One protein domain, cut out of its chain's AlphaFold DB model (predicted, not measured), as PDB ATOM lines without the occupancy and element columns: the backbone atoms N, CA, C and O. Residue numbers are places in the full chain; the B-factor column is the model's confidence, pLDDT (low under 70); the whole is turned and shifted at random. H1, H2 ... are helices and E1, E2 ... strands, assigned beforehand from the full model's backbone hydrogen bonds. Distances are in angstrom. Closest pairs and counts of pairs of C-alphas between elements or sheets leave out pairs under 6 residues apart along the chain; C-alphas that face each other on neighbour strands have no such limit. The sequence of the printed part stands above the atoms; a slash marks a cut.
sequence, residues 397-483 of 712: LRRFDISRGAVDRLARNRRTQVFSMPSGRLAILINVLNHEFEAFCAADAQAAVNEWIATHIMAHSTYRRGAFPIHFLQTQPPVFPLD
ATOM      1  N   LEU A 397      84.012 -16.252-242.184       93.81
ATOM      2  CA  LEU A 397      85.349 -15.724-242.426       93.81
ATOM      3  C   LEU A 397      85.552 -15.522-243.934       93.81
ATOM      4  O   LEU A 397      85.354 -16.452-244.719       93.81
ATOM      5  N   ARG A 398      85.991 -14.327-244.332       92.81
ATOM      6  CA  ARG A 398      86.402 -14.016-245.708       92.81
ATOM      7  C   ARG A 398      87.670 -14.780-246.089       92.81
ATOM      8  O   ARG A 398      87.823 -15.192-247.234       92.81
ATOM      9  N   ARG A 399      88.578 -14.970-245.129       92.75
ATOM     10  CA  ARG A 399      89.820 -15.731-245.297       92.75
ATOM     11  C   ARG A 399      90.163 -16.479-244.015       92.75
ATOM     12  O   ARG A 399      90.074 -15.907-242.929       92.75
ATOM     13  N   PHE A 400      90.577 -17.733-244.170       95.88
ATOM     14  CA  PHE A 400      91.019 -18.602-243.088       95.88
ATOM     15  C   PHE A 400      92.273 -19.362-243.524       95.88
ATOM     16  O   PHE A 400      92.214 -20.121-244.488       95.88
ATOM     17  N   ASP A 401      93.386 -19.151-242.821       96.38
ATOM     18  CA  ASP A 401      94.672 -19.793-243.111       96.38
ATOM     19  C   ASP A 401      95.219 -20.526-241.876       96.38
ATOM     20  O   ASP A 401      95.188 -20.001-240.763       96.38
ATOM     21  N   ILE A 402      95.811 -21.703-242.075       96.56
ATOM     22  CA  ILE A 402      96.599 -22.389-241.041       96.56
ATOM     23  C   ILE A 402      98.067 -22.313-241.451       96.56
ATOM     24  O   ILE A 402      98.530 -23.070-242.302       96.56
ATOM     25  N   SER A 403      98.779 -21.326-240.915       96.38
ATOM     26  CA  SER A 403     100.181 -21.053-241.231       96.38
ATOM     27  C   SER A 403     100.751 -20.021-240.265       96.38
ATOM     28  O   SER A 403     100.207 -18.920-240.149       96.38
ATOM     29  N   ARG A 404     101.916 -20.312-239.669       94.94
ATOM     30  CA  ARG A 404     102.654 -19.346-238.832       94.94
ATOM     31  C   ARG A 404     102.900 -18.020-239.554       94.94
ATOM     32  O   ARG A 404     102.612 -16.953-239.025       94.94
ATOM     33  N   GLY A 405     103.319 -18.086-240.821       97.31
ATOM     34  CA  GLY A 405     103.537 -16.888-241.632       97.31
ATOM     35  C   GLY A 405     102.252 -16.099-241.908       97.31
ATOM     36  O   GLY A 405     102.307 -14.880-242.053       97.31
ATOM     37  N   ALA A 406     101.084 -16.749-241.973       96.94
ATOM     38  CA  ALA A 406      99.806 -16.043-242.096       96.94
ATOM     39  C   ALA A 406      99.421 -15.328-240.793       96.94
ATOM     40  O   ALA A 406      98.968 -14.183-240.859       96.94
ATOM     41  N   VAL A 407      99.668 -15.958-239.638       98.00
ATOM     42  CA  VAL A 407      99.492 -15.337-238.316       98.00
ATOM     43  C   VAL A 407     100.358 -14.089-238.200       98.00
ATOM     44  O   VAL A 407      99.830 -13.017-237.913       98.00
ATOM     45  N   ASP A 408     101.652 -14.190-238.511       97.62
ATOM     46  CA  ASP A 408     102.577 -13.055-238.413       97.62
ATOM     47  C   ASP A 408     102.170 -11.910-239.347       97.62
ATOM     48  O   ASP A 408     102.176 -10.743-238.952       97.62
ATOM     49  N   ARG A 409     101.738 -12.219-240.579       97.44
ATOM     50  CA  ARG A 409     101.235 -11.199-241.512       97.44
ATOM     51  C   ARG A 409      99.990 -10.495-240.983       97.44
ATOM     52  O   ARG A 409      99.922  -9.272-241.103       97.44
ATOM     53  N   LEU A 410      99.025 -11.241-240.442       96.56
ATOM     54  CA  LEU A 410      97.772 -10.680-239.933       96.56
ATOM     55  C   LEU A 410      98.006  -9.864-238.653       96.56
ATOM     56  O   LEU A 410      97.422  -8.791-238.498       96.56
ATOM     57  N   ALA A 411      98.915 -10.315-237.785       96.38
ATOM     58  CA  ALA A 411      99.302  -9.643-236.544       96.38
ATOM     59  C   ALA A 411      99.974  -8.274-236.760       96.38
ATOM     60  O   ALA A 411      99.965  -7.442-235.856       96.38
ATOM     61  N   ARG A 412     100.507  -7.984-237.960       96.12
ATOM     62  CA  ARG A 412     101.039  -6.645-238.294       96.12
ATOM     63  C   ARG A 412      99.969  -5.553-238.304       96.12
ATOM     64  O   ARG A 412     100.300  -4.375-238.178       96.12
ATOM     65  N   ASN A 413      98.696  -5.911-238.463       93.69
ATOM     66  CA  ASN A 413      97.608  -4.950-238.348       93.69
ATOM     67  C   ASN A 413      97.286  -4.702-236.866       93.69
ATOM     68  O   ASN A 413      96.906  -5.619-236.148       93.69
ATOM     69  N   ARG A 414      97.369  -3.440-236.424       90.94
ATOM     70  CA  ARG A 414      97.125  -3.034-235.026       90.94
ATOM     71  C   ARG A 414      95.713  -3.341-234.508       90.94
ATOM     72  O   ARG A 414      95.499  -3.297-233.304       90.94
ATOM     73  N   ARG A 415      94.747  -3.605-235.395       90.50
ATOM     74  CA  ARG A 415      93.368  -3.987-235.036       90.50
ATOM     75  C   ARG A 415      93.175  -5.500-234.907       90.50
ATOM     76  O   ARG A 415      92.087  -5.936-234.536       90.50
ATOM     77  N   THR A 416      94.189  -6.293-235.243       95.62
ATOM     78  CA  THR A 416      94.153  -7.748-235.115       95.62
ATOM     79  C   THR A 416      94.276  -8.139-233.650       95.62
ATOM     80  O   THR A 416      95.201  -7.716-232.961       95.62
ATOM     81  N   GLN A 417      93.372  -8.996-233.191       96.31
ATOM     82  CA  GLN A 417      93.498  -9.662-231.901       96.31
ATOM     83  C   GLN A 417      94.330 -10.926-232.072       96.31
ATOM     84  O   GLN A 417      94.046 -11.728-232.962       96.31
ATOM     85  N   VAL A 418      95.347 -11.105-231.231       97.06
ATOM     86  CA  VAL A 418      96.199 -12.297-231.238       97.06
ATOM     87  C   VAL A 418      96.042 -13.022-229.910       97.06
ATOM     88  O   VAL A 418      96.346 -12.478-228.852       97.06
ATOM     89  N   PHE A 419      95.587 -14.263-229.985       97.19
ATOM     90  CA  PHE A 419      95.386 -15.164-228.862       97.19
ATOM     91  C   PHE A 419      96.531 -16.170-228.831       97.19
ATOM     92  O   PHE A 419      96.835 -16.788-229.851       97.19
ATOM     93  N   SER A 420      97.168 -16.330-227.673       96.62
ATOM     94  CA  SER A 420      98.213 -17.335-227.458       96.62
ATOM     95  C   SER A 420      97.650 -18.459-226.605       96.62
ATOM     96  O   SER A 420      97.145 -18.204-225.513       96.62
ATOM     97  N   MET A 421      97.719 -19.687-227.108       95.44
ATOM     98  CA  MET A 421      97.201 -20.883-226.447       95.44
ATOM     99  C   MET A 421      98.267 -21.990-226.482       95.44
ATOM    100  O   MET A 421      99.220 -21.881-227.263       95.44
ATOM    101  N   PRO A 422      98.146 -23.058-225.669       96.44
ATOM    102  CA  PRO A 422      99.107 -24.164-225.670       96.44
ATOM    103  C   PRO A 422      99.351 -24.770-227.057       96.44
ATOM    104  O   PRO A 422     100.490 -25.087-227.398       96.44
ATOM    105  N   SER A 423      98.310 -24.862-227.888       95.31
ATOM    106  CA  SER A 423      98.411 -25.411-229.246       95.31
ATOM    107  C   SER A 423      98.936 -24.432-230.312       95.31
ATOM    108  O   SER A 423      99.004 -24.789-231.493       95.31
ATOM    109  N   GLY A 424      99.300 -23.202-229.936       97.25
ATOM    110  CA  GLY A 424      99.814 -22.162-230.832       97.25
ATOM    111  C   GLY A 424      98.990 -20.874-230.801       97.25
ATOM    112  O   GLY A 424      98.098 -20.696-229.971       97.25
ATOM    113  N   ARG A 425      99.300 -19.941-231.706       98.25
ATOM    114  CA  ARG A 425      98.608 -18.648-231.788       98.25
ATOM    115  C   ARG A 425      97.439 -18.679-232.767       98.25
ATOM    116  O   ARG A 425      97.485 -19.375-233.783       98.25
ATOM    117  N   LEU A 426      96.435 -17.849-232.499       98.19
ATOM    118  CA  LEU A 426      95.365 -17.496-233.430       98.19
ATOM    119  C   LEU A 426      95.266 -15.977-233.539       98.19
ATOM    120  O   LEU A 426      95.145 -15.281-232.538       98.19
ATOM    121  N   ALA A 427      95.303 -15.464-234.760       98.00
ATOM    122  CA  ALA A 427      95.085 -14.064-235.080       98.00
ATOM    123  C   ALA A 427      93.716 -13.897-235.747       98.00
ATOM    124  O   ALA A 427      93.380 -14.634-236.677       98.00
ATOM    125  N   ILE A 428      92.940 -12.909-235.304       97.19
ATOM    126  CA  ILE A 428      91.652 -12.571-235.904       97.19
ATOM    127  C   ILE A 428      91.485 -11.063-236.068       97.19
ATOM    128  O   ILE A 428      91.735 -10.275-235.157       97.19
ATOM    129  N   LEU A 429      91.054 -10.663-237.258       95.44
ATOM    130  CA  LEU A 429      90.761  -9.285-237.622       95.44
ATOM    131  C   LEU A 429      89.318  -9.207-238.102       95.44
ATOM    132  O   LEU A 429      88.938  -9.928-239.022       95.44
ATOM    133  N   ILE A 430      88.539  -8.302-237.516       94.31
ATOM    134  CA  ILE A 430      87.165  -8.030-237.933       94.31
ATOM    135  C   ILE A 430      87.060  -6.553-238.299       94.31
ATOM    136  O   ILE A 430      87.241  -5.679-237.451       94.31
ATOM    137  N   ASN A 431      86.757  -6.280-239.564       90.06
ATOM    138  CA  ASN A 431      86.526  -4.937-240.082       90.06
ATOM    139  C   ASN A 431      85.034  -4.747-240.320       90.06
ATOM    140  O   ASN A 431      84.433  -5.520-241.054       90.06
ATOM    141  N   VAL A 432      84.441  -3.711-239.731       84.12
ATOM    142  CA  VAL A 432      83.024  -3.378-239.930       84.12
ATOM    143  C   VAL A 432      82.926  -2.128-240.802       84.12
ATOM    144  O   VAL A 432      83.478  -1.087-240.440       84.12
ATOM    145  N   LEU A 433      82.222  -2.221-241.932       79.06
ATOM    146  CA  LEU A 433      82.026  -1.148-242.913       79.06
ATOM    147  C   LEU A 433      80.550  -1.095-243.316       79.06
ATOM    148  O   LEU A 433      79.997  -2.098-243.740       79.06
ATOM    149  N   ASN A 434      79.901   0.068-243.187       66.31
ATOM    150  CA  ASN A 434      78.551   0.331-243.718       66.31
ATOM    151  C   ASN A 434      77.512  -0.790-243.493       66.31
ATOM    152  O   ASN A 434      76.732  -1.094-244.383       66.31
ATOM    153  N   HIS A 435      77.465  -1.343-242.273       68.31
ATOM    154  CA  HIS A 435      76.549  -2.420-241.841       68.31
ATOM    155  C   HIS A 435      76.920  -3.845-242.269       68.31
ATOM    156  O   HIS A 435      76.270  -4.783-241.816       68.31
ATOM    157  N   GLU A 436      78.003  -4.013-243.017       79.06
ATOM    158  CA  GLU A 436      78.628  -5.300-243.299       79.06
ATOM    159  C   GLU A 436      79.921  -5.456-242.495       79.06
ATOM    160  O   GLU A 436      80.455  -4.498-241.919       79.06
ATOM    161  N   PHE A 437      80.427  -6.682-242.424       88.88
ATOM    162  CA  PHE A 437      81.732  -6.934-241.839       88.88
ATOM    163  C   PHE A 437      82.517  -7.954-242.652       88.88
ATOM    164  O   PHE A 437      81.961  -8.850-243.283       88.88
ATOM    165  N   GLU A 438      83.835  -7.841-242.563       92.12
ATOM    166  CA  GLU A 438      84.771  -8.820-243.082       92.12
ATOM    167  C   GLU A 438      85.620  -9.351-241.940       92.12
ATOM    168  O   GLU A 438      86.238  -8.581-241.200       92.12
ATOM    169  N   ALA A 439      85.657 -10.672-241.806       94.38
ATOM    170  CA  ALA A 439      86.462 -11.345-240.804       94.38
ATOM    171  C   ALA A 439      87.584 -12.153-241.465       94.38
ATOM    172  O   ALA A 439      87.353 -12.930-242.392       94.38
ATOM    173  N   PHE A 440      88.804 -11.978-240.973       96.12
ATOM    174  CA  PHE A 440      90.005 -12.677-241.415       96.12
ATOM    175  C   PHE A 440      90.593 -13.404-240.218       96.12
ATOM    176  O   PHE A 440      90.744 -12.802-239.154       96.12
ATOM    177  N   CYS A 441      90.942 -14.674-240.382       97.56
ATOM    178  CA  CYS A 441      91.532 -15.469-239.315       97.56
ATOM    179  C   CYS A 441      92.744 -16.244-239.830       97.56
ATOM    180  O   CYS A 441      92.738 -16.767-240.946       97.56
ATOM    181  N   ALA A 442      93.786 -16.314-239.011       98.06
ATOM    182  CA  ALA A 442      94.928 -17.181-239.234       98.06
ATOM    183  C   ALA A 442      95.306 -17.878-237.928       98.06
ATOM    184  O   ALA A 442      95.211 -17.273-236.863       98.06
ATOM    185  N   ALA A 443      95.768 -19.122-237.996       98.06
ATOM    186  CA  ALA A 443      96.255 -19.847-236.826       98.06
ATOM    187  C   ALA A 443      97.551 -20.605-237.123       98.06
ATOM    188  O   ALA A 443      97.792 -21.016-238.258       98.06
ATOM    189  N   ASP A 444      98.378 -20.814-236.098       98.06
ATOM    190  CA  ASP A 444      99.615 -21.592-236.220       98.06
ATOM    191  C   ASP A 444      99.308 -23.081-236.484       98.06
ATOM    192  O   ASP A 444     100.067 -23.751-237.183       98.06
ATOM    193  N   ALA A 445      98.187 -23.590-235.951       96.12
ATOM    194  CA  ALA A 445      97.723 -24.969-236.104       96.12
ATOM    195  C   ALA A 445      96.191 -25.078-235.955       96.12
ATOM    196  O   ALA A 445      95.554 -24.244-235.312       96.12
ATOM    197  N   GLN A 446      95.589 -26.154-236.482       96.12
ATOM    198  CA  GLN A 446      94.153 -26.438-236.306       96.12
ATOM    199  C   GLN A 446      93.767 -26.624-234.827       96.12
ATOM    200  O   GLN A 446      92.667 -26.248-234.429       96.12
ATOM    201  N   ALA A 447      94.664 -27.175-234.004       94.88
ATOM    202  CA  ALA A 447      94.423 -27.361-232.575       94.88
ATOM    203  C   ALA A 447      94.229 -26.019-231.841       94.88
ATOM    204  O   ALA A 447      93.306 -25.900-231.041       94.88
ATOM    205  N   ALA A 448      94.985 -24.975-232.212       95.94
ATOM    206  CA  ALA A 448      94.795 -23.620-231.688       95.94
ATOM    207  C   ALA A 448      93.412 -23.042-232.051       95.94
ATOM    208  O   ALA A 448      92.783 -22.373-231.241       95.94
ATOM    209  N   VAL A 449      92.894 -23.335-233.249       96.38
ATOM    210  CA  VAL A 449      91.534 -22.923-233.649       96.38
ATOM    211  C   VAL A 449      90.477 -23.601-232.781       96.38
ATOM    212  O   VAL A 449      89.515 -22.959-232.365       96.38
ATOM    213  N   ASN A 450      90.650 -24.892-232.506       94.06
ATOM    214  CA  ASN A 450      89.704 -25.663-231.704       94.06
ATOM    215  C   ASN A 450      89.687 -25.177-230.247       94.06
ATOM    216  O   ASN A 450      88.606 -25.005-229.686       94.06
ATOM    217  N   GLU A 451      90.862 -24.906-229.669       93.94
ATOM    218  CA  GLU A 451      90.996 -24.298-228.340       93.94
ATOM    219  C   GLU A 451      90.315 -22.927-228.291       93.94
ATOM    220  O   GLU A 451      89.470 -22.702-227.429       93.94
ATOM    221  N   TRP A 452      90.585 -22.057-229.268       95.56
ATOM    222  CA  TRP A 452      89.987 -20.722-229.322       95.56
ATOM    223  C   TRP A 452      88.459 -20.760-229.434       95.56
ATOM    224  O   TRP A 452      87.756 -20.015-228.755       95.56
ATOM    225  N   ILE A 453      87.910 -21.648-230.268       94.62
ATOM    226  CA  ILE A 453      86.456 -21.824-230.382       94.62
ATOM    227  C   ILE A 453      85.866 -22.284-229.048       94.62
ATOM    228  O   ILE A 453      84.830 -21.758-228.639       94.62
ATOM    229  N   ALA A 454      86.516 -23.227-228.363       90.31
ATOM    230  CA  ALA A 454      86.056 -23.714-227.068       90.31
ATOM    231  C   ALA A 454      86.072 -22.614-225.993       90.31
ATOM    232  O   ALA A 454      85.177 -22.567-225.151       90.31
ATOM    233  N   THR A 455      87.039 -21.697-226.029       88.44
ATOM    234  CA  THR A 455      87.157 -20.640-225.015       88.44
ATOM    235  C   THR A 455      86.342 -19.386-225.322       88.44
ATOM    236  O   THR A 455      85.899 -18.738-224.381       88.44
ATOM    237  N   HIS A 456      86.112 -19.048-226.595       90.12
ATOM    238  CA  HIS A 456      85.513 -17.762-226.993       90.12
ATOM    239  C   HIS A 456      84.121 -17.879-227.636       90.12
ATOM    240  O   HIS A 456      83.326 -16.940-227.558       90.12
ATOM    241  N   ILE A 457      83.786 -19.018-228.254       89.25
ATOM    242  CA  ILE A 457      82.531 -19.195-229.007       89.25
ATOM    243  C   ILE A 457      81.593 -20.193-228.321       89.25
ATOM    244  O   ILE A 457      80.450 -19.855-228.018       89.25
ATOM    245  N   MET A 458      82.052 -21.430-228.108       87.62
ATOM    246  CA  MET A 458      81.237 -22.531-227.589       87.62
ATOM    247  C   MET A 458      82.107 -23.656-227.003       87.62
ATOM    248  O   MET A 458      82.714 -24.424-227.750       87.62
ATOM    249  N   ALA A 459      82.079 -23.818-225.676       79.94
ATOM    250  CA  ALA A 459      82.916 -24.763-224.923       79.94
ATOM    251  C   ALA A 459      82.796 -26.227-225.370       79.94
ATOM    252  O   ALA A 459      83.784 -26.956-225.384       79.94
ATOM    253  N   HIS A 460      81.600 -26.656-225.778       82.06
ATOM    254  CA  HIS A 460      81.331 -28.031-226.213       82.06
ATOM    255  C   HIS A 460      80.940 -28.094-227.695       82.06
ATOM    256  O   HIS A 460      79.936 -28.703-228.064       82.06
ATOM    257  N   SER A 461      81.706 -27.420-228.557       83.56
ATOM    258  CA  SER A 461      81.440 -27.402-229.998       83.56
ATOM    259  C   SER A 461      81.712 -28.753-230.683       83.56
ATOM    260  O   SER A 461      82.677 -29.468-230.396       83.56
ATOM    261  N   THR A 462      80.877 -29.087-231.669       84.44
ATOM    262  CA  THR A 462      81.089 -30.213-232.595       84.44
ATOM    263  C   THR A 462      82.002 -29.855-233.767       84.44
ATOM    264  O   THR A 462      82.339 -30.732-234.564       84.44
ATOM    265  N   TYR A 463      82.442 -28.599-233.873       88.88
ATOM    266  CA  TYR A 463      83.385 -28.156-234.890       88.88
ATOM    267  C   TYR A 463      84.708 -28.944-234.817       88.88
ATOM    268  O   TYR A 463      85.144 -29.371-233.744       88.88
ATOM    269  N   ARG A 464      85.337 -29.178-235.977       83.69
ATOM    270  CA  ARG A 464      86.564 -29.992-236.090       83.69
ATOM    271  C   ARG A 464      87.671 -29.343-236.919       83.69
ATOM    272  O   ARG A 464      88.827 -29.405-236.509       83.69
ATOM    273  N   ARG A 465      87.347 -28.791-238.098       90.56
ATOM    274  CA  ARG A 465      88.333 -28.226-239.037       90.56
ATOM    275  C   ARG A 465      87.729 -27.261-240.059       90.56
ATOM    276  O   ARG A 465      86.540 -27.363-240.359       90.56
ATOM    277  N   GLY A 466      88.581 -26.441-240.677       88.50
ATOM    278  CA  GLY A 466      88.243 -25.595-241.831       88.50
ATOM    279  C   GLY A 466      87.830 -24.160-241.482       88.50
ATOM    280  O   GLY A 466      88.128 -23.650-240.415       88.50
ATOM    281  N   ALA A 467      87.168 -23.461-242.403       89.81
ATOM    282  CA  ALA A 467      86.614 -22.145-242.089       89.81
ATOM    283  C   ALA A 467      85.339 -22.296-241.241       89.81
ATOM    284  O   ALA A 467      84.484 -23.130-241.546       89.81
ATOM    285  N   PHE A 468      85.180 -21.455-240.219       93.62
ATOM    286  CA  PHE A 468      84.017 -21.443-239.329       93.62
ATOM    287  C   PHE A 468      83.245 -20.115-239.433       93.62
ATOM    288  O   PHE A 468      83.827 -19.096-239.811       93.62
ATOM    289  N   PRO A 469      81.926 -20.097-239.167       94.00
ATOM    290  CA  PRO A 469      81.181 -18.848-239.023       94.00
ATOM    291  C   PRO A 469      81.527 -18.168-237.693       94.00
ATOM    292  O   PRO A 469      81.890 -18.830-236.729       94.00
ATOM    293  N   ILE A 470      81.383 -16.851-237.616       93.38
ATOM    294  CA  ILE A 470      81.681 -16.074-236.415       93.38
ATOM    295  C   ILE A 470      80.477 -15.268-235.955       93.38
ATOM    296  O   ILE A 470      79.689 -14.800-236.775       93.38
ATOM    297  N   HIS A 471      80.376 -15.088-234.639       93.38
ATOM    298  CA  HIS A 471      79.477 -14.148-233.983       93.38
ATOM    299  C   HIS A 471      80.290 -13.268-233.043       93.38
ATOM    300  O   HIS A 471      81.068 -13.782-232.246       93.38
ATOM    301  N   PHE A 472      80.114 -11.954-233.133       93.44
ATOM    302  CA  PHE A 472      80.828 -11.000-232.291       93.44
ATOM    303  C   PHE A 472      79.952  -9.798-231.928       93.44
ATOM    304  O   PHE A 472      78.893  -9.554-232.531       93.44
ATOM    305  N   LEU A 473      80.420  -9.034-230.945       93.12
ATOM    306  CA  LEU A 473      79.969  -7.681-230.651       93.12
ATOM    307  C   LEU A 473      81.053  -6.677-231.060       93.12
ATOM    308  O   LEU A 473      82.244  -6.888-230.833       93.12
ATOM    309  N   GLN A 474      80.639  -5.578-231.682       91.25
ATOM    310  CA  GLN A 474      81.500  -4.519-232.197       91.25
ATOM    311  C   GLN A 474      81.961  -3.597-231.060       91.25
ATOM    312  O   GLN A 474      81.510  -2.458-230.923       91.25
ATOM    313  N   THR A 475      82.874  -4.113-230.253       90.50
ATOM    314  CA  THR A 475      83.664  -3.400-229.247       90.50
ATOM    315  C   THR A 475      85.083  -3.154-229.776       90.50
ATOM    316  O   THR A 475      85.419  -3.549-230.896       90.50
ATOM    317  N   GLN A 476      85.922  -2.463-229.004       86.75
ATOM    318  CA  GLN A 476      87.343  -2.296-229.318       86.75
ATOM    319  C   GLN A 476      88.188  -2.828-228.152       86.75
ATOM    320  O   GLN A 476      88.324  -2.118-227.158       86.75
ATOM    321  N   PRO A 477      88.744  -4.051-228.255       88.88
ATOM    322  CA  PRO A 477      88.631  -4.993-229.378       88.88
ATOM    323  C   PRO A 477      87.261  -5.718-229.434       88.88
ATOM    324  O   PRO A 477      86.545  -5.688-228.436       88.88
ATOM    325  N   PRO A 478      86.861  -6.340-230.568       91.50
ATOM    326  CA  PRO A 478      85.627  -7.132-230.665       91.50
ATOM    327  C   PRO A 478      85.556  -8.264-229.634       91.50
ATOM    328  O   PRO A 478      86.542  -8.977-229.471       91.50
ATOM    329  N   VAL A 479      84.391  -8.464-229.011       92.12
ATOM    330  CA  VAL A 479      84.164  -9.528-228.013       92.12
ATOM    331  C   VAL A 479      83.261 -10.642-228.547       92.12
ATOM    332  O   VAL A 479      82.357 -10.407-229.359       92.12
ATOM    333  N   PHE A 480      83.491 -11.857-228.064       92.12
ATOM    334  CA  PHE A 480      82.870 -13.111-228.491       92.12
ATOM    335  C   PHE A 480      81.970 -13.713-227.397       92.12
ATOM    336  O   PHE A 480      82.110 -13.344-226.235       92.12
ATOM    337  N   PRO A 481      81.016 -14.607-227.726       86.88
ATOM    338  CA  PRO A 481      79.966 -15.062-226.805       86.88
ATOM    339  C   PRO A 481      80.399 -15.578-225.428       86.88
ATOM    340  O   PRO A 481      79.619 -15.444-224.484       86.88
ATOM    341  N   LEU A 482      81.588 -16.175-225.306       84.81
ATOM    342  CA  LEU A 482      82.116 -16.685-224.035       84.81
ATOM    343  C   LEU A 482      83.121 -15.744-223.359       84.81
ATOM    344  O   LEU A 482      83.604 -16.056-222.271       84.81
ATOM    345  N   ASP A 483      83.402 -14.584-223.950       84.31
ATOM    346  CA  ASP A 483      84.253 -13.579-223.320       84.31
ATOM    347  C   ASP A 483      83.561 -12.985-222.091       84.31
ATOM    348  O   ASP A 483      82.358 -12.710-222.099       84.31
TER     349      ASP A 483
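AT A GLANCE: This is residues 397 to 483 of the 712 residues of the protein "Putative peptidoglycan binding domain-containing protein" of Nitrosomonas sp. Nm34 (UniProt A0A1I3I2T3). A twisted four-stranded sheet forms the middle of this domain, with one short helix packed on each of its two faces: H1 on one face and H2 on the other. E5 lies on H2's side of the sheet but outside it, after a long loop that leaves H2, and the long hairpin E3 E4 reaches to one end of the longest axis. The printed part has 87 residues, with two named helices and five named strands in the order E1 H1 E2 E3 E4 H2 E5; the mixed sheet runs E1 E4 E3 E2. The class is mixed, helices and strands, with 53 residues in named elements. The whole is compact, with a radius of gyration of the C-alphas of 12.1 A, and rounded, spanning 34 by 29 by 19 A.

HOW THE PARTS SIT: The printed part begins with E1, residues 397 to 402, an edge strand of the sheet. Its neighbour E4, residues 436 to 443, is parallel to it at 4 degrees, with N 398 and O 439 2.8 A apart, within hydrogen-bond range. H1, residues 404 to 411, is on the sheet at a height over the sheet of 7.3 A. It lies over E4 and E3, residues 424 to 433, and runs slantwise to the strands, at 39 degrees to E3 on the local plane. The closest C-alphas of H1 and E4 are those of Val 407 and Ala 442, 5.0 A apart. E2, residues 417 to 421, is the other edge strand and the antiparallel neighbour of E3 at 159 degrees; N 419 and O 426 are 2.8 A apart. E3 and E4 are antiparallel at 168 degrees, with N 431 and O 438 2.9 A apart. E2, E3 and E4 form a meander, each strand the antiparallel neighbour of the one before, and E2 and E3, like E3 and E4, are a hairpin. E1, H1 and E2 form a split strand-helix-strand unit, two strands running the same way with E4 and E3 between them, and its crossover is right-handed. H2, residues 446 to 456, is on the opposite face from H1, giving three layers, helices on both faces of a sheet. Its height over the sheet is 8.4 A, and it lies over E3, only just not over E2, on which 2 of its C-alphas fall. It runs slantwise to the strands, only just, at 59.9 degrees to E3 on the local plane. The closest C-alphas of H2 and E3 are those of Ala 448 and Gly 424, 5.3 A apart. E5, residues 469 to 473, pairs with no named strand; its C-alpha of Pro 469 is 6.2 A from that of Leu 397 in E1, their closest. E5 and E4 are apart, but only just, at 8.0 A, and H2 and E5 are apart. In H1 and H2 every O i to N i+4 pair is within hydrogen-bond range.

IN THESE COORDINATES: E1 starts at C-alpha 397, (85.349, -15.724, -242.426), and measures 13.1 A; H1 measures 10.5 A and E2 13.0 A. E3 is the longest strand, 30.1 A from C-alpha 424 at (99.814, -22.162, -230.832) to C-alpha 433, and E4 measures 23.8 A. H2 measures 15.4 A. E5 measures 14.0 A and ends at C-alpha 473, (79.969, -7.681, -230.651).

THE WHOLE: The two C-alphas farthest apart are those of Pro 422 and Asn 434, 36.7 A. The printed part has no cut. The link from H2 to E5, residues 457 to 468, is long; the other links between named elements are tight. The mean pLDDT of the printed part is 92.1, and residues 434 to 435 are under 70.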